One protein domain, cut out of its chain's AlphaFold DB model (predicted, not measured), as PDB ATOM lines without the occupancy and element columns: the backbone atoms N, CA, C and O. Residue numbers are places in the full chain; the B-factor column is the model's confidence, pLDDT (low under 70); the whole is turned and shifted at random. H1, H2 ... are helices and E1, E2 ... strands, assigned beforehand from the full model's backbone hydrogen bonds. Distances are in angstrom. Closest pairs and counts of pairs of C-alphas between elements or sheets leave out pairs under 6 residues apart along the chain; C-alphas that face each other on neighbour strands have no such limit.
ATOM      1  N   ALA A  12      14.430  48.884  35.042       65.44
ATOM      2  CA  ALA A  12      13.295  48.861  34.124       65.44
ATOM      3  C   ALA A  12      12.749  47.439  33.927       65.44
ATOM      4  O   ALA A  12      11.535  47.243  33.962       65.44
ATOM      5  N   LEU A  13      13.630  46.443  33.798       68.69
ATOM      6  CA  LEU A  13      13.240  45.036  33.709       68.69
ATOM      7  C   LEU A  13      12.517  44.568  34.979       68.69
ATOM      8  O   LEU A  13      11.458  43.954  34.884       68.69
ATOM      9  N   MET A  14      13.045  44.890  36.165       73.44
ATOM     10  CA  MET A  14      12.402  44.530  37.433       73.44
ATOM     11  C   MET A  14      11.010  45.156  37.568       73.44
ATOM     12  O   MET A  14      10.061  44.466  37.934       73.44
ATOM     13  N   ILE A  15      10.867  46.441  37.229       71.69
ATOM     14  CA  ILE A  15       9.569  47.129  37.254       71.69
ATOM     15  C   ILE A  15       8.602  46.479  36.259       71.69
ATOM     16  O   ILE A  15       7.458  46.214  36.616       71.69
ATOM     17  N   ALA A  16       9.056  46.170  35.042       65.88
ATOM     18  CA  ALA A  16       8.231  45.509  34.033       65.88
ATOM     19  C   ALA A  16       7.742  44.128  34.498       65.88
ATOM     20  O   ALA A  16       6.576  43.792  34.287       65.88
ATOM     21  N   ILE A  17       8.595  43.353  35.180       68.62
ATOM     22  CA  ILE A  17       8.218  42.064  35.777       68.62
ATOM     23  C   ILE A  17       7.143  42.266  36.850       68.62
ATOM     24  O   ILE A  17       6.105  41.610  36.797       68.62
ATOM     25  N   VAL A  18       7.351  43.191  37.792       76.88
ATOM     26  CA  VAL A  18       6.391  43.458  38.878       76.88
ATOM     27  C   VAL A  18       5.044  43.922  38.324       76.88
ATOM     28  O   VAL A  18       4.008  43.394  38.717       76.88
ATOM     29  N   VAL A  19       5.045  44.859  37.372       71.81
ATOM     30  CA  VAL A  19       3.818  45.339  36.720       71.81
ATOM     31  C   VAL A  19       3.115  44.198  35.985       71.81
ATOM     32  O   VAL A  19       1.909  44.047  36.142       71.81
ATOM     33  N   SER A  20       3.852  43.356  35.254       67.75
ATOM     34  CA  SER A  20       3.270  42.202  34.554       67.75
ATOM     35  C   SER A  20       2.619  41.212  35.523       67.75
ATOM     36  O   SER A  20       1.533  40.714  35.243       67.75
ATOM     37  N   LEU A  21       3.230  40.961  36.685       70.56
ATOM     38  CA  LEU A  21       2.644  40.105  37.722       70.56
ATOM     39  C   LEU A  21       1.378  40.720  38.333       70.56
ATOM     40  O   LEU A  21       0.398  40.007  38.542       70.56
ATOM     41  N   CYS A  22       1.363  42.033  38.579       73.81
ATOM     42  CA  CYS A  22       0.166  42.734  39.048       73.81
ATOM     43  C   CYS A  22      -0.964  42.690  38.012       73.81
ATOM     44  O   CYS A  22      -2.115  42.473  38.381       73.81
ATOM     45  N   VAL A  23      -0.646  42.856  36.722       70.62
ATOM     46  CA  VAL A  23      -1.619  42.731  35.627       70.62
ATOM     47  C   VAL A  23      -2.130  41.299  35.523       70.62
ATOM     48  O   VAL A  23      -3.333  41.108  35.419       70.62
ATOM     49  N   ALA A  24      -1.262  40.290  35.632       68.44
ATOM     50  CA  ALA A  24      -1.681  38.891  35.664       68.44
ATOM     51  C   ALA A  24      -2.654  38.616  36.822       68.44
ATOM     52  O   ALA A  24      -3.714  38.031  36.611       68.44
ATOM     53  N   ALA A  25      -2.335  39.097  38.028       71.31
ATOM     54  CA  ALA A  25      -3.216  38.967  39.184       71.31
ATOM     55  C   ALA A  25      -4.550  39.699  38.983       71.31
ATOM     56  O   ALA A  25      -5.600  39.158  39.320       71.31
ATOM     57  N   TRP A  26      -4.522  40.895  38.391       73.25
ATOM     58  CA  TRP A  26      -5.718  41.658  38.046       73.25
ATOM     59  C   TRP A  26      -6.586  40.939  37.011       73.25
ATOM     60  O   TRP A  26      -7.779  40.786  37.236       73.25
ATOM     61  N   CYS A  27      -5.999  40.456  35.914       70.81
ATOM     62  CA  CYS A  27      -6.681  39.700  34.863       70.81
ATOM     63  C   CYS A  27      -7.391  38.466  35.431       70.81
ATOM     64  O   CYS A  27      -8.548  38.227  35.109       70.81
ATOM     65  N   VAL A  28      -6.728  37.737  36.332       68.56
ATOM     66  CA  VAL A  28      -7.288  36.566  37.024       68.56
ATOM     67  C   VAL A  28      -8.398  36.944  38.000       68.56
ATOM     68  O   VAL A  28      -9.392  36.234  38.120       68.56
ATOM     69  N   TYR A  29      -8.247  38.055  38.719       69.69
ATOM     70  CA  TYR A  29      -9.242  38.499  39.693       69.69
ATOM     71  C   TYR A  29     -10.496  39.079  39.023       69.69
ATOM     72  O   TYR A  29     -11.608  38.895  39.511       69.69
ATOM     73  N   MET A  30     -10.313  39.752  37.887       65.81
ATOM     74  CA  MET A  30     -11.355  40.422  37.108       65.81
ATOM     75  C   MET A  30     -11.980  39.522  36.044       65.81
ATOM     76  O   MET A  30     -12.548  40.048  35.090       65.81
ATOM     77  N   VAL A  31     -11.884  38.195  36.186       62.25
ATOM     78  CA  VAL A  31     -12.572  37.225  35.323       62.25
ATOM     79  C   VAL A  31     -14.090  37.439  35.443       62.25
ATOM     80  O   VAL A  31     -14.791  36.832  36.240       62.25
ATOM     81  N   PHE A  32     -14.589  38.390  34.663       48.16
ATOM     82  CA  PHE A  32     -15.984  38.699  34.410       48.16
ATOM     83  C   PHE A  32     -16.152  38.556  32.900       48.16
ATOM     84  O   PHE A  32     -15.565  39.322  32.139       48.16
ATOM     85  N   GLY A  33     -16.935  37.568  32.465       50.59
ATOM     86  CA  GLY A  33     -17.155  37.303  31.040       50.59
ATOM     87  C   GLY A  33     -16.092  36.398  30.420       50.59
ATOM     88  O   GLY A  33     -15.405  36.789  29.482       50.59
ATOM     89  N   VAL A  34     -15.967  35.180  30.948       57.56
ATOM     90  CA  VAL A  34     -15.231  34.105  30.276       57.56
ATOM     91  C   VAL A  34     -15.967  33.756  28.989       57.56
ATOM     92  O   VAL A  34     -17.168  33.475  29.023       57.56
ATOM     93  N   HIS A  35     -15.257  33.772  27.865       63.88
ATOM     94  CA  HIS A  35     -15.798  33.282  26.611       63.88
ATOM     95  C   HIS A  35     -15.280  31.871  26.368       63.88
ATOM     96  O   HIS A  35     -14.071  31.632  26.344       63.88
ATOM     97  N   LEU A  36     -16.215  30.943  26.177       63.97
ATOM     98  CA  LEU A  36     -15.890  29.640  25.632       63.97
ATOM     99  C   LEU A  36     -15.374  29.846  24.207       63.97
ATOM    100  O   LEU A  36     -16.104  30.353  23.356       63.97
ATOM    101  N   VAL A  37     -14.116  29.483  23.978       73.94
ATOM    102  CA  VAL A  37     -13.501  29.541  22.651       73.94
ATOM    103  C   VAL A  37     -13.857  28.276  21.887       73.94
ATOM    104  O   VAL A  37     -14.298  28.369  20.746       73.94
ATOM    105  N   ASP A  38     -13.697  27.116  22.531       70.56
ATOM    106  CA  ASP A  38     -13.977  25.821  21.918       70.56
ATOM    107  C   ASP A  38     -14.210  24.713  22.963       70.56
ATOM    108  O   ASP A  38     -13.642  24.750  24.059       70.56
ATOM    109  N   ILE A  39     -15.024  23.718  22.614       71.44
ATOM    110  CA  ILE A  39     -15.103  22.423  23.298       71.44
ATOM    111  C   ILE A  39     -15.062  21.367  22.217       71.44
ATOM    112  O   ILE A  39     -16.056  21.156  21.523       71.44
ATOM    113  N   ASP A  40     -13.940  20.667  22.126       73.44
ATOM    114  CA  ASP A  40     -13.791  19.639  21.116       73.44
ATOM    115  C   ASP A  40     -12.917  18.480  21.589       73.44
ATOM    116  O   ASP A  40     -12.170  18.549  22.574       73.44
ATOM    117  N   THR A  41     -13.057  17.356  20.892       75.19
ATOM    118  CA  THR A  41     -12.171  16.207  21.091       75.19
ATOM    119  C   THR A  41     -10.959  16.367  20.200       75.19
ATOM    120  O   THR A  41     -11.087  16.237  18.993       75.19
ATOM    121  N   TRP A  42      -9.776  16.545  20.768       81.19
ATOM    122  CA  TRP A  42      -8.535  16.609  20.004       81.19
ATOM    123  C   TRP A  42      -7.702  15.341  20.197       81.19
ATOM    124  O   TRP A  42      -7.922  14.562  21.126       81.19
ATOM    125  N   VAL A  43      -6.739  15.096  19.309       75.06
ATOM    126  CA  VAL A  43      -5.948  13.858  19.319       75.06
ATOM    127  C   VAL A  43      -4.481  14.164  19.582       75.06
ATOM    128  O   VAL A  43      -3.806  14.786  18.766       75.06
ATOM    129  N   ALA A  44      -3.962  13.652  20.696       72.38
ATOM    130  CA  ALA A  44      -2.531  13.629  20.952       72.38
ATOM    131  C   ALA A  44      -1.916  12.392  20.271       72.38
ATOM    132  O   ALA A  44      -2.436  11.278  20.380       72.38
ATOM    133  N   ASN A  45      -0.800  12.568  19.558       72.62
ATOM    134  CA  ASN A  45      -0.029  11.475  18.940       72.62
ATOM    135  C   ASN A  45      -0.854  10.522  18.048       72.62
ATOM    136  O   ASN A  45      -0.661   9.305  18.058       72.62
ATOM    137  N   GLY A  46      -1.803  11.065  17.284       72.75
ATOM    138  CA  GLY A  46      -2.562  10.360  16.247       72.75
ATOM    139  C   GLY A  46      -3.609   9.348  16.729       72.75
ATOM    140  O   GLY A  46      -4.523   9.055  15.969       72.75
ATOM    141  N   ARG A  47      -3.539   8.810  17.957       78.50
ATOM    142  CA  ARG A  47      -4.504   7.795  18.442       78.50
ATOM    143  C   ARG A  47      -5.013   7.970  19.863       78.50
ATOM    144  O   ARG A  47      -5.946   7.254  20.220       78.50
ATOM    145  N   ASP A  48      -4.438   8.872  20.651       86.00
ATOM    146  CA  ASP A  48      -4.852   9.099  22.033       86.00
ATOM    147  C   ASP A  48      -5.750  10.343  22.099       86.00
ATOM    148  O   ASP A  48      -5.236  11.466  22.098       86.00
ATOM    149  N   PRO A  49      -7.084  10.181  22.137       87.75
ATOM    150  CA  PRO A  49      -7.988  11.314  22.153       87.75
ATOM    151  C   PRO A  49      -8.103  11.924  23.552       87.75
ATOM    152  O   PRO A  49      -8.057  11.244  24.586       87.75
ATOM    153  N   TRP A  50      -8.294  13.233  23.549       89.00
ATOM    154  CA  TRP A  50      -8.506  14.082  24.704       89.00
ATOM    155  C   TRP A  50      -9.756  14.917  24.463       89.00
ATOM    156  O   TRP A  50      -9.850  15.625  23.466       89.00
ATOM    157  N   THR A  51     -10.698  14.880  25.397       88.62
ATOM    158  CA  THR A  51     -11.780  15.867  25.425       88.62
ATOM    159  C   THR A  51     -11.230  17.135  26.054       88.62
ATOM    160  O   THR A  51     -10.691  17.049  27.160       88.62
ATOM    161  N   VAL A  52     -11.341  18.285  25.385       88.06
ATOM    162  CA  VAL A  52     -10.854  19.567  25.909       88.06
ATOM    163  C   VAL A  52     -11.929  20.642  25.877       88.06
ATOM    164  O   VAL A  52     -12.621  20.799  24.880       88.06
ATOM    165  N   SER A  53     -12.018  21.410  26.961       88.25
ATOM    166  CA  SER A  53     -12.672  22.715  26.991       88.25
ATOM    167  C   SER A  53     -11.607  23.811  27.016       88.25
ATOM    168  O   SER A  53     -10.631  23.748  27.773       88.25
ATOM    169  N   HIS A  54     -11.796  24.828  26.183       87.31
ATOM    170  CA  HIS A  54     -10.925  25.986  26.105       87.31
ATOM    171  C   HIS A  54     -11.724  27.273  26.289       87.31
ATOM    172  O   HIS A  54     -12.676  27.566  25.564       87.31
ATOM    173  N   HIS A  55     -11.292  28.060  27.262       85.38
ATOM    174  CA  HIS A  55     -11.896  29.316  27.661       85.38
ATOM    175  C   HIS A  55     -10.839  30.413  27.662       85.38
ATOM    176  O   HIS A  55      -9.752  30.218  28.205       85.38
ATOM    177  N   GLU A  56     -11.161  31.583  27.119       78.62
ATOM    178  CA  GLU A  56     -10.258  32.736  27.140       78.62
ATOM    179  C   GLU A  56     -10.981  34.018  27.559       78.62
ATOM    180  O   GLU A  56     -12.171  34.234  27.315       78.62
ATOM    181  N   ALA A  57     -10.211  34.887  28.200       76.56
ATOM    182  CA  ALA A  57     -10.536  36.272  28.482       76.56
ATOM    183  C   ALA A  57      -9.257  37.114  28.329       76.56
ATOM    184  O   ALA A  57      -8.160  36.593  28.117       76.56
ATOM    185  N   LEU A  58      -9.366  38.440  28.432       73.62
ATOM    186  CA  LEU A  58      -8.208  39.321  28.269       73.62
ATOM    187  C   LEU A  58      -7.100  38.990  29.289       73.62
ATOM    188  O   LEU A  58      -7.222  39.278  30.479       73.62
ATOM    189  N   GLY A  59      -5.997  38.417  28.799       74.06
ATOM    190  CA  GLY A  59      -4.848  38.040  29.624       74.06
ATOM    191  C   GLY A  59      -5.059  36.796  30.490       74.06
ATOM    192  O   GLY A  59      -4.251  36.563  31.386       74.06
ATOM    193  N   VAL A  60      -6.111  36.003  30.254       79.94
ATOM    194  CA  VAL A  60      -6.366  34.730  30.948       79.94
ATOM    195  C   VAL A  60      -6.783  33.675  29.932       79.94
ATOM    196  O   VAL A  60      -7.692  33.901  29.142       79.94
ATOM    197  N   GLY A  61      -6.142  32.515  29.978       84.94
ATOM    198  CA  GLY A  61      -6.510  31.336  29.205       84.94
ATOM    199  C   GLY A  61      -6.686  30.140  30.127       84.94
ATOM    200  O   GLY A  61      -5.908  29.934  31.058       84.94
ATOM    201  N   TRP A  62      -7.708  29.341  29.877       87.62
ATOM    202  CA  TRP A  62      -8.031  28.161  30.660       87.62
ATOM    203  C   TRP A  62      -8.314  26.989  29.738       87.62
ATOM    204  O   TRP A  62      -9.209  27.042  28.901       87.62
ATOM    205  N   VAL A  63      -7.539  25.926  29.908       89.06
ATOM    206  CA  VAL A  63      -7.668  24.686  29.149       89.06
ATOM    207  C   VAL A  63      -7.891  23.560  30.137       89.06
ATOM    208  O   VAL A  63      -7.032  23.303  30.974       89.06
ATOM    209  N   ASN A  64      -9.018  22.868  30.042       90.81
ATOM    210  CA  ASN A  64      -9.285  21.675  30.831       90.81
ATOM    211  C   ASN A  64      -9.414  20.477  29.896       90.81
ATOM    212  O   ASN A  64     -10.071  20.554  28.867       90.81
ATOM    213  N   GLY A  65      -8.761  19.376  30.236       90.06
ATOM    214  CA  GLY A  65      -8.579  18.220  29.379       90.06
ATOM    215  C   GLY A  65      -8.787  16.915  30.129       90.06
ATOM    216  O   GLY A  65      -8.349  16.750  31.265       90.06
ATOM    217  N   ALA A  66      -9.422  15.948  29.476       91.38
ATOM    218  CA  ALA A  66      -9.560  14.588  29.979       91.38
ATOM    219  C   ALA A  66      -9.122  13.587  28.906       91.38
ATOM    220  O   ALA A  66      -9.701  13.535  27.819       91.38
ATOM    221  N   LYS A  67      -8.105  12.772  29.212       90.69
ATOM    222  CA  LYS A  67      -7.648  11.699  28.323       90.69
ATOM    223  C   LYS A  67      -8.668  10.564  28.340       90.69
ATOM    224  O   LYS A  67      -8.957  10.008  29.405       90.69
ATOM    225  N   MET A  68      -9.189  10.187  27.174       87.75
ATOM    226  CA  MET A  68     -10.220   9.151  27.097       87.75
ATOM    227  C   MET A  68      -9.693   7.771  27.526       87.75
ATOM    228  O   MET A  68      -8.495   7.479  27.496       87.75
ATOM    229  N   TYR A  69     -10.616   6.885  27.910       85.81
ATOM    230  CA  TYR A  69     -10.301   5.522  28.358       85.81
ATOM    231  C   TYR A  69      -9.802   4.595  27.244       85.81
ATOM    232  O   TYR A  69      -9.092   3.621  27.510       85.81
ATOM    233  N   ALA A  70     -10.182   4.866  25.997       85.44
ATOM    234  CA  ALA A  70      -9.844   4.039  24.852       85.44
ATOM    235  C   ALA A  70      -9.197   4.888  23.749       85.44
ATOM    236  O   ALA A  70      -9.625   6.021  23.531       85.44
ATOM    237  N   PRO A  71      -8.179   4.348  23.057       84.25
ATOM    238  CA  PRO A  71      -7.615   4.990  21.889       84.25
ATOM    239  C   PRO A  71      -8.609   4.881  20.734       84.25
ATOM    240  O   PRO A  71      -9.473   3.998  20.714       84.25
ATOM    241  N   LEU A  72      -8.456   5.751  19.744       81.75
ATOM    242  CA  LEU A  72      -9.270   5.684  18.539       81.75
ATOM    243  C   LEU A  72      -8.931   4.430  17.726       81.75
ATOM    244  O   LEU A  72      -7.769   4.031  17.607       81.75
ATOM    245  N   VAL A  73      -9.964   3.822  17.136       83.81
ATOM    246  CA  VAL A  73      -9.825   2.653  16.250       83.81
ATOM    247  C   VAL A  73      -9.036   3.023  14.989       83.81
ATOM    248  O   VAL A  73      -8.212   2.241  14.515       83.81
ATOM    249  N   SER A  74      -9.240   4.239  14.484       77.94
ATOM    250  CA  SER A  74      -8.495   4.835  13.378       77.94
ATOM    251  C   SER A  74      -8.008   6.231  13.772       77.94
ATOM    252  O   SER A  74      -8.777   6.969  14.390       77.94
ATOM    253  N   PRO A  75      -6.767   6.610  13.420       68.44
ATOM    254  CA  PRO A  75      -6.298   7.973  13.623       68.44
ATOM    255  C   PRO A  75      -7.179   8.956  12.842       68.44
ATOM    256  O   PRO A  75      -7.589   8.655  11.721       68.44
ATOM    257  N   ILE A  76      -7.473  10.107  13.441       69.19
ATOM    258  CA  ILE A  76      -8.184  11.217  12.798       69.19
ATOM    259  C   ILE A  76      -7.161  12.340  12.602       69.19
ATOM    260  O   ILE A  76      -6.411  12.645  13.532       69.19
ATOM    261  N   GLU A  77      -7.094  12.913  11.399       55.97
ATOM    262  CA  GLU A  77      -6.278  14.102  11.133       55.97
ATOM    263  C   GLU A  77      -6.965  15.334  11.738       55.97
ATOM    264  O   GLU A  77      -8.085  15.666  11.367       55.97
ATOM    265  N   GLU A  78      -6.280  15.937  12.714       57.84
ATOM    266  CA  GLU A  78      -6.500  17.258  13.325       57.84
ATOM    267  C   GLU A  78      -7.958  17.704  13.527       57.84
ATOM    268  O   GLU A  78      -8.549  18.428  12.730       57.84
ATOM    269  N   VAL A  79      -8.494  17.357  14.695       60.06
ATOM    270  CA  VAL A  79      -9.583  18.113  15.329       60.06
ATOM    271  C   VAL A  79      -8.943  19.218  16.179       60.06
ATOM    272  O   VAL A  79      -7.854  18.992  16.718       60.06
ATOM    273  N   GLY A  80      -9.568  20.399  16.248       67.12
ATOM    274  CA  GLY A  80      -9.013  21.629  16.830       67.12
ATOM    275  C   GLY A  80      -8.132  21.394  18.061       67.12
ATOM    276  O   GLY A  80      -8.575  20.847  19.066       67.12
ATOM    277  N   ALA A  81      -6.853  21.768  17.970       73.81
ATOM    278  CA  ALA A  81      -5.914  21.604  19.074       73.81
ATOM    279  C   ALA A  81      -6.018  22.783  20.059       73.81
ATOM    280  O   ALA A  81      -6.187  23.928  19.622       73.81
ATOM    281  N   PRO A  82      -5.848  22.550  21.375       78.31
ATOM    282  CA  PRO A  82      -5.725  23.638  22.335       78.31
ATOM    283  C   PRO A  82      -4.529  24.541  21.993       78.31
ATOM    284  O   PRO A  82      -3.601  24.124  21.289       78.31
ATOM    285  N   PRO A  83      -4.503  25.783  22.504       78.25
ATOM    286  CA  PRO A  83      -3.427  26.711  22.196       78.25
ATOM    287  C   PRO A  83      -2.061  26.154  22.617       78.25
ATOM    288  O   PRO A  83      -1.913  25.470  23.633       78.25
ATOM    289  N   TRP A  84      -1.031  26.492  21.838       79.00
ATOM    290  CA  TRP A  84       0.322  25.933  21.962       79.00
ATOM    291  C   TRP A  84       0.930  26.067  23.367       79.00
ATOM    292  O   TRP A  84       1.687  25.197  23.797       79.00
ATOM    293  N   TRP A  85       0.601  27.137  24.100       77.56
ATOM    294  CA  TRP A  85       1.092  27.361  25.461       77.56
ATOM    295  C   TRP A  85       0.565  26.299  26.431       77.56
ATOM    296  O   TRP A  85       1.313  25.821  27.283       77.56
ATOM    297  N   ALA A  86      -0.692  25.884  26.262       80.56
ATOM    298  CA  ALA A  86      -1.313  24.847  27.070       80.56
ATOM    299  C   ALA A  86      -0.773  23.474  26.675       80.56
ATOM    300  O   ALA A  86      -0.421  22.686  27.546       80.56
ATOM    301  N   VAL A  87      -0.622  23.203  25.373       83.12
ATOM    302  CA  VAL A  87      -0.013  21.954  24.884       83.12
ATOM    303  C   VAL A  87       1.402  21.781  25.437       83.12
ATOM    304  O   VAL A  87       1.720  20.724  25.974       83.12
ATOM    305  N   ASN A  88       2.231  22.825  25.386       82.12
ATOM    306  CA  ASN A  88       3.589  22.791  25.934       82.12
ATOM    307  C   ASN A  88       3.612  22.596  27.453       82.12
ATOM    308  O   ASN A  88       4.510  21.934  27.962       82.12
ATOM    309  N   ALA A  89       2.645  23.172  28.169       79.81
ATOM    310  CA  ALA A  89       2.506  22.982  29.607       79.81
ATOM    311  C   ALA A  89       2.105  21.535  29.945       79.81
ATOM    312  O   ALA A  89       2.634  20.950  30.881       79.81
ATOM    313  N   MET A  90       1.206  20.939  29.161       80.19
ATOM    314  CA  MET A  90       0.775  19.550  29.343       80.19
ATOM    315  C   MET A  90       1.819  18.540  28.865       80.19
ATOM    316  O   MET A  90       1.798  17.397  29.310       80.19
ATOM    317  N   ALA A  91       2.712  18.920  27.956       82.56
ATOM    318  CA  ALA A  91       3.685  18.009  27.384       82.56
ATOM    319  C   ALA A  91       4.630  17.419  28.448       82.56
ATOM    320  O   ALA A  91       5.023  18.108  29.392       82.56
ATOM    321  N   PRO A  92       5.082  16.172  28.251       84.44
ATOM    322  CA  PRO A  92       4.743  15.246  27.156       84.44
ATOM    323  C   PRO A  92       3.467  14.412  27.426       84.44
ATOM    324  O   PRO A  92       3.296  13.792  28.474       84.44
ATOM    325  N   MET A  93       2.541  14.397  26.461       82.88
ATOM    326  CA  MET A  93       1.153  13.940  26.676       82.88
ATOM    327  C   MET A  93       0.921  12.426  26.529       82.88
ATOM    328  O   MET A  93      -0.106  11.894  26.963       82.88
ATOM    329  N   ASP A  94       1.879  11.718  25.940       82.19
ATOM    330  CA  ASP A  94       1.942  10.254  25.895       82.19
ATOM    331  C   ASP A  94       2.161   9.632  27.277       82.19
ATOM    332  O   ASP A  94       1.716   8.514  27.523       82.19
ATOM    333  N   GLN A  95       2.785  10.371  28.197       85.31
ATOM    334  CA  GLN A  95       3.102   9.885  29.540       85.31
ATOM    335  C   GLN A  95       1.876   9.757  30.445       85.31
ATOM    336  O   GLN A  95       1.898   9.008  31.425       85.31
ATOM    337  N   TYR A  96       0.795  10.471  30.130       88.19
ATOM    338  CA  TYR A  96      -0.413  10.424  30.939       88.19
ATOM    339  C   TYR A  96      -1.166   9.112  30.761       88.19
ATOM    340  O   TYR A  96      -1.441   8.650  29.644       88.19
ATOM    341  N   GLN A  97      -1.567   8.552  31.901       88.44
ATOM    342  CA  GLN A  97      -2.447   7.397  31.952       88.44
ATOM    343  C   GLN A  97      -3.805   7.753  31.339       88.44
ATOM    344  O   GLN A  97      -4.233   8.910  31.311       88.44
ATOM    345  N   ARG A  98      -4.521   6.746  30.851       86.50
ATOM    346  CA  ARG A  98      -5.934   6.916  30.487       86.50
ATOM    347  C   ARG A  98      -6.714   7.382  31.714       86.50
ATOM    348  O   ARG A  98      -6.290   7.085  32.823       86.50
ATOM    349  N   SER A  99      -7.795   8.128  31.499       84.88
ATOM    350  CA  SER A  99      -8.560   8.815  32.551       84.88
ATOM    351  C   SER A  99      -7.807   9.903  33.319       84.88
ATOM    352  O   SER A  99      -8.329  10.412  34.311       84.88
ATOM    353  N   THR A 100      -6.605  10.292  32.879       91.56
ATOM    354  CA  THR A 100      -5.950  11.483  33.428       91.56
ATOM    355  C   THR A 100      -6.782  12.710  33.083       91.56
ATOM    356  O   THR A 100      -7.138  12.928  31.923       91.56
ATOM    357  N   ARG A 101      -7.053  13.525  34.097       91.62
ATOM    358  CA  ARG A 101      -7.603  14.870  33.960       91.62
ATOM    359  C   ARG A 101      -6.478  15.869  34.156       91.62
ATOM    360  O   ARG A 101      -5.692  15.740  35.097       91.62
ATOM    361  N   VAL A 102      -6.407  16.846  33.268       90.88
ATOM    362  CA  VAL A 102      -5.407  17.905  33.282       90.88
ATOM    363  C   VAL A 102      -6.111  19.232  33.109       90.88
ATOM    364  O   VAL A 102      -6.857  19.395  32.157       90.88
ATOM    365  N   ALA A 103      -5.845  20.192  33.981       90.50
ATOM    366  CA  ALA A 103      -6.234  21.571  33.740       90.50
ATOM    367  C   ALA A 103      -5.005  22.463  33.696       90.50
ATOM    368  O   ALA A 103      -4.049  22.250  34.443       90.50
ATOM    369  N   VAL A 104      -5.056  23.476  32.843       89.31
ATOM    370  CA  VAL A 104      -4.020  24.477  32.674       89.31
ATOM    371  C   VAL A 104      -4.655  25.860  32.730       89.31
ATOM    372  O   VAL A 104      -5.505  26.196  31.911       89.31
ATOM    373  N   LEU A 105      -4.209  26.675  33.683       86.56
ATOM    374  CA  LEU A 105      -4.541  28.093  33.775       86.56
ATOM    375  C   LEU A 105      -3.319  28.906  33.370       86.56
ATOM    376  O   LEU A 105      -2.316  28.903  34.079       86.56
ATOM    377  N   GLY A 106      -3.407  29.603  32.246       83.12
ATOM    378  CA  GLY A 106      -2.476  30.649  31.853       83.12
ATOM    379  C   GLY A 106      -3.025  32.009  32.263       83.12
ATOM    380  O   GLY A 106      -4.153  32.361  31.939       83.12
ATOM    381  N   ALA A 107      -2.232  32.791  32.978       79.44
ATOM    382  CA  ALA A 107      -2.623  34.103  33.457       79.44
ATOM    383  C   ALA A 107      -1.491  35.094  33.252       79.44
ATOM    384  O   ALA A 107      -0.426  34.977  33.855       79.44
ATOM    385  N   GLY A 108      -1.727  36.106  32.437       68.62
ATOM    386  CA  GLY A 108      -0.811  37.211  32.284       68.62
ATOM    387  C   GLY A 108      -0.909  37.902  30.943       68.62
ATOM    388  O   GLY A 108      -1.229  37.321  29.903       68.62
ATOM    389  N   TRP A 109      -0.584  39.182  31.001       61.81
ATOM    390  CA  TRP A 109      -0.490  40.062  29.859       61.81
ATOM    391  C   TRP A 109       0.496  41.183  30.211       61.81
ATOM    392  O   TRP A 109       0.479  41.659  31.350       61.81
ATOM    393  N   PRO A 110       1.368  41.633  29.301       48.94
ATOM    394  CA  PRO A 110       1.679  41.080  27.983       48.94
ATOM    395  C   PRO A 110       2.968  40.236  27.930       48.94
ATOM    396  O   PRO A 110       3.185  39.519  26.960       48.94
ATOM    397  N   MET A 111       3.839  40.300  28.946       51.09
ATOM    398  CA  MET A 111       5.163  39.647  28.904       51.09
ATOM    399  C   MET A 111       5.301  38.410  29.793       51.09
ATOM    400  O   MET A 111       5.959  37.446  29.406       51.09
ATOM    401  N   VAL A 112       4.728  38.428  30.995       57.84
ATOM    402  CA  VAL A 112       4.853  37.314  31.944       57.84
ATOM    403  C   VAL A 112       3.504  36.642  32.065       57.84
ATOM    404  O   VAL A 112       2.551  37.279  32.506       57.84
ATOM    405  N   GLN A 113       3.442  35.362  31.699       67.62
ATOM    406  CA  GLN A 113       2.310  34.511  32.016       67.62
ATOM    407  C   GLN A 113       2.694  33.537  33.127       67.62
ATOM    408  O   GLN A 113       3.663  32.780  33.047       67.62
ATOM    409  N   VAL A 114       1.931  33.580  34.209       73.88
ATOM    410  CA  VAL A 114       1.935  32.538  35.224       73.88
ATOM    411  C   VAL A 114       1.101  31.403  34.657       73.88
ATOM    412  O   VAL A 114      -0.061  31.609  34.319       73.88
ATOM    413  N   VAL A 115       1.701  30.225  34.514       78.81
ATOM    414  CA  VAL A 115       0.984  29.047  34.031       78.81
ATOM    415  C   VAL A 115       0.928  28.045  35.156       78.81
ATOM    416  O   VAL A 115       1.935  27.705  35.771       78.81
ATOM    417  N   ARG A 116      -0.263  27.545  35.427       84.19
ATOM    418  CA  ARG A 116      -0.450  26.508  36.413       84.19
ATOM    419  C   ARG A 116      -1.096  25.303  35.792       84.19
ATOM    420  O   ARG A 116      -2.056  25.440  35.050       84.19
ATOM    421  N   ILE A 117      -0.554  24.144  36.133       87.56
ATOM    422  CA  ILE A 117      -1.028  22.857  35.662       87.56
ATOM    423  C   ILE A 117      -1.477  22.065  36.879       87.56
ATOM    424  O   ILE A 117      -0.789  22.030  37.902       87.56
ATOM    425  N   TRP A 118      -2.614  21.403  36.750       89.88
ATOM    426  CA  TRP A 118      -3.067  20.399  37.693       89.88
ATOM    427  C   TRP A 118      -3.311  19.111  36.934       89.88
ATOM    428  O   TRP A 118      -3.954  19.129  35.892       89.88
ATOM    429  N   VAL A 119      -2.796  18.006  37.462       89.88
ATOM    430  CA  VAL A 119      -2.911  16.677  36.864       89.88
ATOM    431  C   VAL A 119      -3.427  15.735  37.932       89.88
ATOM    432  O   VAL A 119      -2.881  15.695  39.032       89.88
ATOM    433  N   THR A 120      -4.446  14.950  37.604       89.75
ATOM    434  CA  THR A 120      -4.920  13.888  38.487       89.75
ATOM    435  C   THR A 120      -5.415  12.685  37.700       89.75
ATOM    436  O   THR A 120      -6.024  12.811  36.639       89.75
ATOM    437  N   THR A 121      -5.175  11.495  38.239       87.69
ATOM    438  CA  THR A 121      -5.773  10.227  37.788       87.69
ATOM    439  C   THR A 121      -6.786   9.690  38.798       87.69
ATOM    440  O   THR A 121      -7.406   8.653  38.580       87.69
ATOM    441  N   ARG A 122      -6.946  10.382  39.928       84.31
ATOM    442  CA  ARG A 122      -7.734   9.936  41.070       84.31
ATOM    443  C   ARG A 122      -9.189  10.328  40.905       84.31
ATOM    444  O   ARG A 122      -9.477  11.504  40.741       84.31
ATOM    445  N   ASN A 123     -10.113   9.377  40.997       79.19
ATOM    446  CA  ASN A 123     -11.549   9.661  40.875       79.19
ATOM    447  C   ASN A 123     -12.147  10.350  42.114       79.19
ATOM    448  O   ASN A 123     -13.219  10.937  42.015       79.19
ATOM    449  N   ASP A 124     -11.473  10.284  43.266       84.38
ATOM    450  CA  ASP A 124     -11.890  10.950  44.505       84.38
ATOM    451  C   ASP A 124     -11.469  12.426  44.575       84.38
ATOM    452  O   ASP A 124     -11.973  13.177  45.409       84.38
ATOM    453  N   GLU A 125     -10.586  12.876  43.681       83.62
ATOM    454  CA  GLU A 125     -10.224  14.286  43.581       83.62
ATOM    455  C   GLU A 125     -11.256  15.060  42.750       83.62
ATOM    456  O   GLU A 125     -11.528  14.762  41.586       83.62
ATOM    457  N   LEU A 126     -11.826  16.107  43.346       84.25
ATOM    458  CA  LEU A 126     -12.825  16.952  42.684       84.25
ATOM    459  C   LEU A 126     -12.210  17.919  41.662       84.25
ATOM    460  O   LEU A 126     -12.935  18.498  40.857       84.25
ATOM    461  N   PHE A 127     -10.890  18.113  41.689       85.19
ATOM    462  CA  PHE A 127     -10.196  19.060  40.828       85.19
ATOM    463  C   PHE A 127      -8.885  18.471  40.279       85.19
ATOM    464  O   PHE A 127      -8.140  17.878  41.057       85.19
ATOM    465  N   PRO A 128      -8.566  18.677  38.989       88.25
ATOM    466  CA  PRO A 128      -9.414  19.309  37.978       88.25
ATOM    467  C   PRO A 128     -10.664  18.468  37.640       88.25
ATOM    468  O   PRO A 128     -10.588  17.237  37.575       88.25
ATOM    469  N   PRO A 129     -11.841  19.093  37.466       85.69
ATOM    470  CA  PRO A 129     -13.037  18.402  36.982       85.69
ATOM    471  C   PRO A 129     -12.823  17.914  35.541       85.69
ATOM    472  O   PRO A 129     -11.911  18.372  34.860       85.69
ATOM    473  N   SER A 130     -13.642  16.978  35.056       84.31
ATOM    474  CA  SER A 130     -13.546  16.557  33.647       84.31
ATOM    475  C   SER A 130     -13.937  17.706  32.707       84.31
ATOM    476  O   SER A 130     -14.838  18.484  33.026       84.31
ATOM    477  N   ALA A 131     -13.276  17.784  31.548       84.56
ATOM    478  CA  ALA A 131     -13.528  18.781  30.506       84.56
ATOM    479  C   ALA A 131     -15.001  18.818  30.056       84.56
ATOM    480  O   ALA A 131     -15.533  19.881  29.767       84.56
ATOM    481  N   GLU A 132     -15.690  17.674  30.083       79.69
ATOM    482  CA  GLU A 132     -17.117  17.564  29.736       79.69
ATOM    483  C   GLU A 132     -18.033  18.370  30.670       79.69
ATOM    484  O   GLU A 132     -19.104  18.810  30.260       79.69
ATOM    485  N   PHE A 133     -17.625  18.580  31.926       80.06
ATOM    486  CA  PHE A 133     -18.374  19.411  32.873       80.06
ATOM    487  C   PHE A 133     -18.092  20.905  32.694       80.06
ATOM    488  O   PHE A 133     -18.822  21.739  33.227       80.06
ATOM    489  N   ASP A 134     -17.044  21.259  31.956       78.50
ATOM    490  CA  ASP A 134     -16.524  22.616  31.875       78.50
ATOM    491  C   ASP A 134     -17.046  23.379  30.651       78.50
ATOM    492  O   ASP A 134     -16.294  23.964  29.871       78.50
ATOM    493  N   VAL A 135     -18.369  23.371  30.487       73.75
ATOM    494  CA  VAL A 135     -19.048  24.028  29.359       73.75
ATOM    495  C   VAL A 135     -19.221  25.531  29.591       73.75
ATOM    496  O   VAL A 135     -19.201  26.326  28.658       73.75
ATOM    497  N   SER A 136     -19.379  25.938  30.850       71.06
ATOM    498  CA  SER A 136     -19.694  27.315  31.248       71.06
ATOM    499  C   SER A 136     -18.490  28.128  31.730       71.06
ATOM    500  O   SER A 136     -18.660  29.287  32.102       71.06
ATOM    501  N   GLY A 137     -17.299  27.524  31.792       71.69
ATOM    502  CA  GLY A 137     -16.112  28.145  32.383       71.69
ATOM    503  C   GLY A 137     -16.139  28.167  33.914       71.69
ATOM    504  O   GLY A 137     -15.286  28.786  34.540       71.69
ATOM    505  N   ALA A 138     -17.087  27.475  34.558       77.44
ATOM    506  CA  ALA A 138     -17.156  27.390  36.019       77.44
ATOM    507  C   ALA A 138     -15.901  26.745  36.639       77.44
ATOM    508  O   ALA A 138     -15.560  27.023  37.789       77.44
ATOM    509  N   CYS A 139     -15.178  25.913  35.882       82.44
ATOM    510  CA  CYS A 139     -13.950  25.293  36.371       82.44
ATOM    511  C   CYS A 139     -12.790  26.295  36.441       82.44
ATOM    512  O   CYS A 139     -11.902  26.123  37.279       82.44
ATOM    513  N   LEU A 140     -12.831  27.370  35.642       80.19
ATOM    514  CA  LEU A 140     -11.879  28.476  35.739       80.19
ATOM    515  C   LEU A 140     -11.994  29.183  37.092       80.19
ATOM    516  O   LEU A 140     -10.971  29.453  37.712       80.19
ATOM    517  N   GLU A 141     -13.204  29.403  37.611       79.69
ATOM    518  CA  GLU A 141     -13.393  29.972  38.955       79.69
ATOM    519  C   GLU A 141     -12.737  29.094  40.033       79.69
ATOM    520  O   GLU A 141     -12.025  29.590  40.905       79.69
ATOM    521  N   MET A 142     -12.873  27.768  39.922       82.19
ATOM    522  CA  MET A 142     -12.203  26.821  40.824       82.19
ATOM    523  C   MET A 142     -10.674  26.822  40.669       82.19
ATOM    524  O   MET A 142      -9.955  26.524  41.627       82.19
ATOM    525  N   GLY A 143     -10.172  27.088  39.459       81.62
ATOM    526  CA  GLY A 143      -8.746  27.205  39.161       81.62
ATOM    527  C   GLY A 143      -8.146  28.526  39.642       81.62
ATOM    528  O   GLY A 143      -7.018  28.533  40.133       81.62
ATOM    529  N   LYS A 144      -8.912  29.620  39.571       79.69
ATOM    530  CA  LYS A 144      -8.547  30.958  40.053       79.69
ATOM    531  C   LYS A 144      -8.151  30.932  41.523       79.69
ATOM    532  O   LYS A 144      -7.061  31.388  41.867       79.69
ATOM    533  N   ASP A 145      -8.999  30.349  42.368       80.25
ATOM    534  CA  ASP A 145      -8.763  30.278  43.816       80.25
ATOM    535  C   ASP A 145      -7.507  29.466  44.155       80.25
ATOM    536  O   ASP A 145      -6.834  29.727  45.150       80.25
ATOM    537  N   ARG A 146      -7.154  28.519  43.281       80.44
ATOM    538  CA  ARG A 146      -5.991  27.641  43.419       80.44
ATOM    539  C   ARG A 146      -4.765  28.133  42.668       80.44
ATOM    540  O   ARG A 146      -3.734  27.473  42.730       80.44
ATOM    541  N   LEU A 147      -4.826  29.248  41.933       76.75
ATOM    542  CA  LEU A 147      -3.711  29.697  41.091       76.75
ATOM    543  C   LEU A 147      -2.451  29.964  41.922       76.75
ATOM    544  O   LEU A 147      -1.337  29.702  41.466       76.75
ATOM    545  N   TRP A 148      -2.629  30.437  43.154       74.88
ATOM    546  CA  TRP A 148      -1.551  30.929  44.008       74.88
ATOM    547  C   TRP A 148      -0.969  29.898  44.974       74.88
ATOM    548  O   TRP A 148       0.049  30.193  45.600       74.88
ATOM    549  N   ASP A 149      -1.531  28.696  45.058       78.62
ATOM    550  CA  ASP A 149      -0.984  27.610  45.880       78.62
ATOM    551  C   ASP A 149       0.441  27.207  45.409       78.62
ATOM    552  O   ASP A 149       0.906  27.624  44.346       78.62
ATOM    553  N   GLU A 150       1.175  26.382  46.142       60.44
ATOM    554  CA  GLU A 150       2.453  25.824  45.656       60.44
ATOM    555  C   GLU A 150       2.239  24.416  45.070       60.44
ATOM    556  O   GLU A 150       1.315  23.727  45.511       60.44
ATOM    557  N   PRO A 151       3.040  23.954  44.084       59.19
ATOM    558  CA  PRO A 151       4.098  24.656  43.339       59.19
ATOM    559  C   PRO A 151       3.573  25.464  42.127       59.19
ATOM    560  O   PRO A 151       2.547  25.127  41.537       59.19
ATOM    561  N   ARG A 152       4.300  26.525  41.730       63.91
ATOM    562  CA  ARG A 152       3.972  27.409  40.587       63.91
ATOM    563  C   ARG A 152       4.943  27.198  39.423       63.91
ATOM    564  O   ARG A 152       6.144  27.082  39.655       63.91
ATOM    565  N   GLN A 153       4.446  27.239  38.187       63.69
ATOM    566  CA  GLN A 153       5.282  27.271  36.986       63.69
ATOM    567  C   GLN A 153       5.173  28.648  36.314       63.69
ATOM    568  O   GLN A 153       4.105  29.246  36.206       63.69
ATOM    569  N   PHE A 154       6.304  29.207  35.894       62.66
ATOM    570  CA  PHE A 154       6.334  30.480  35.176       62.66
ATOM    571  C   PHE A 154       6.704  30.198  33.726       62.66
ATOM    572  O   PHE A 154       7.767  29.635  33.467       62.66
ATOM    573  N   VAL A 155       5.831  30.568  32.790       59.16
ATOM    574  CA  VAL A 155       6.096  30.419  31.356       59.16
ATOM    575  C   VAL A 155       6.299  31.805  30.771       59.16
ATOM    576  O   VAL A 155       5.404  32.647  30.745       59.16
ATOM    577  N   PHE A 156       7.515  32.059  30.303       57.44
ATOM    578  CA  PHE A 156       7.818  33.295  29.603       57.44
ATOM    579  C   PHE A 156       7.365  33.157  28.148       57.44
ATOM    580  O   PHE A 156       7.933  32.358  27.403       57.44
ATOM    581  N   MET A 157       6.345  33.915  27.736       53.34
ATOM    582  CA  MET A 157       5.913  33.946  26.338       53.34
ATOM    583  C   MET A 157       6.544  35.154  25.636       53.34
ATOM    584  O   MET A 157       6.173  36.290  25.923       53.34
ATOM    585  N   PRO A 158       7.484  34.952  24.696       44.75
ATOM    586  CA  PRO A 158       8.192  36.061  24.056       44.75
ATOM    587  C   PRO A 158       7.345  36.837  23.029       44.75
ATOM    588  O   PRO A 158       7.778  37.881  22.547       44.75
TER     589      PRO A 158
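AT A GLANCE: This is residues 12 to 158 of the 189 residues of an uncharacterized protein of Phycisphaerae bacterium (UniProt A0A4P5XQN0). One twisted sheet of six strands curls round the short helix H2 on one face; on the opposite face H3 crosses the strands and the long H1 slants over one end of them. The order is E1 - E2 - E3 - E4 - E5 - E6, all antiparallel, with E1, E2 and E3 a meander, each strand the antiparallel neighbour of the one before. The printed part has 147 residues, of mixed class, with three named helices and six named strands in the order H1 E1 E2 E3 H2 E4 E5 H3 E6. It is compact, with a radius of gyration of the C-alphas of 15.4 A, and spans 54 by 30 by 27 A.

IN THESE COORDINATES: E1 is residues 35 to 44, E2 48 to 57 with 28.5 A, E3 60 to 67, E4 101 to 107, E5 112 to 120 with 26.2 A, and E6 153 to 156. H1, residues 12 to 29, runs 25.4 A from C-alpha 12 at (13.295, 48.861, 34.124); H2 is 84 to 90 and H3 138 to 145. E6 ends at C-alpha 156, (7.818, 33.295, 29.603).

HOW THE PARTS SIT: E1 bends by 63 degrees at residue 41. Within hydrogen-bond range are N 42 and O 50 in the hairpin E1 and E2, 2.9 A; N 55 and O 62 in E2 and E3, 2.8 A; N 104 and O 63 between E3 and E4, 2.7 A; N 116 and O 105 in the hairpin E4 and E5, 2.8 A; and N 115 and O 153 between E5 and E6, 3.1 A. H2 is closest to E4 at the C-alphas of Ala 86 and Val 104, 6.2 A. H1 is slantwise to E5, 46 degrees on the local plane. H3 is across E3, 65 degrees on the local plane. Every O i to N i+4 pair is within range in H1 and H2, 3 of 4 in H3.

THE WHOLE: The farthest C-alphas, Ala 12 and Val 73, are 54.7 A apart. The printed part has no cut; the links E3 to H2 and E5 to H3 are long. Low pLDDT includes residues 28 to 36 and 150 to 158.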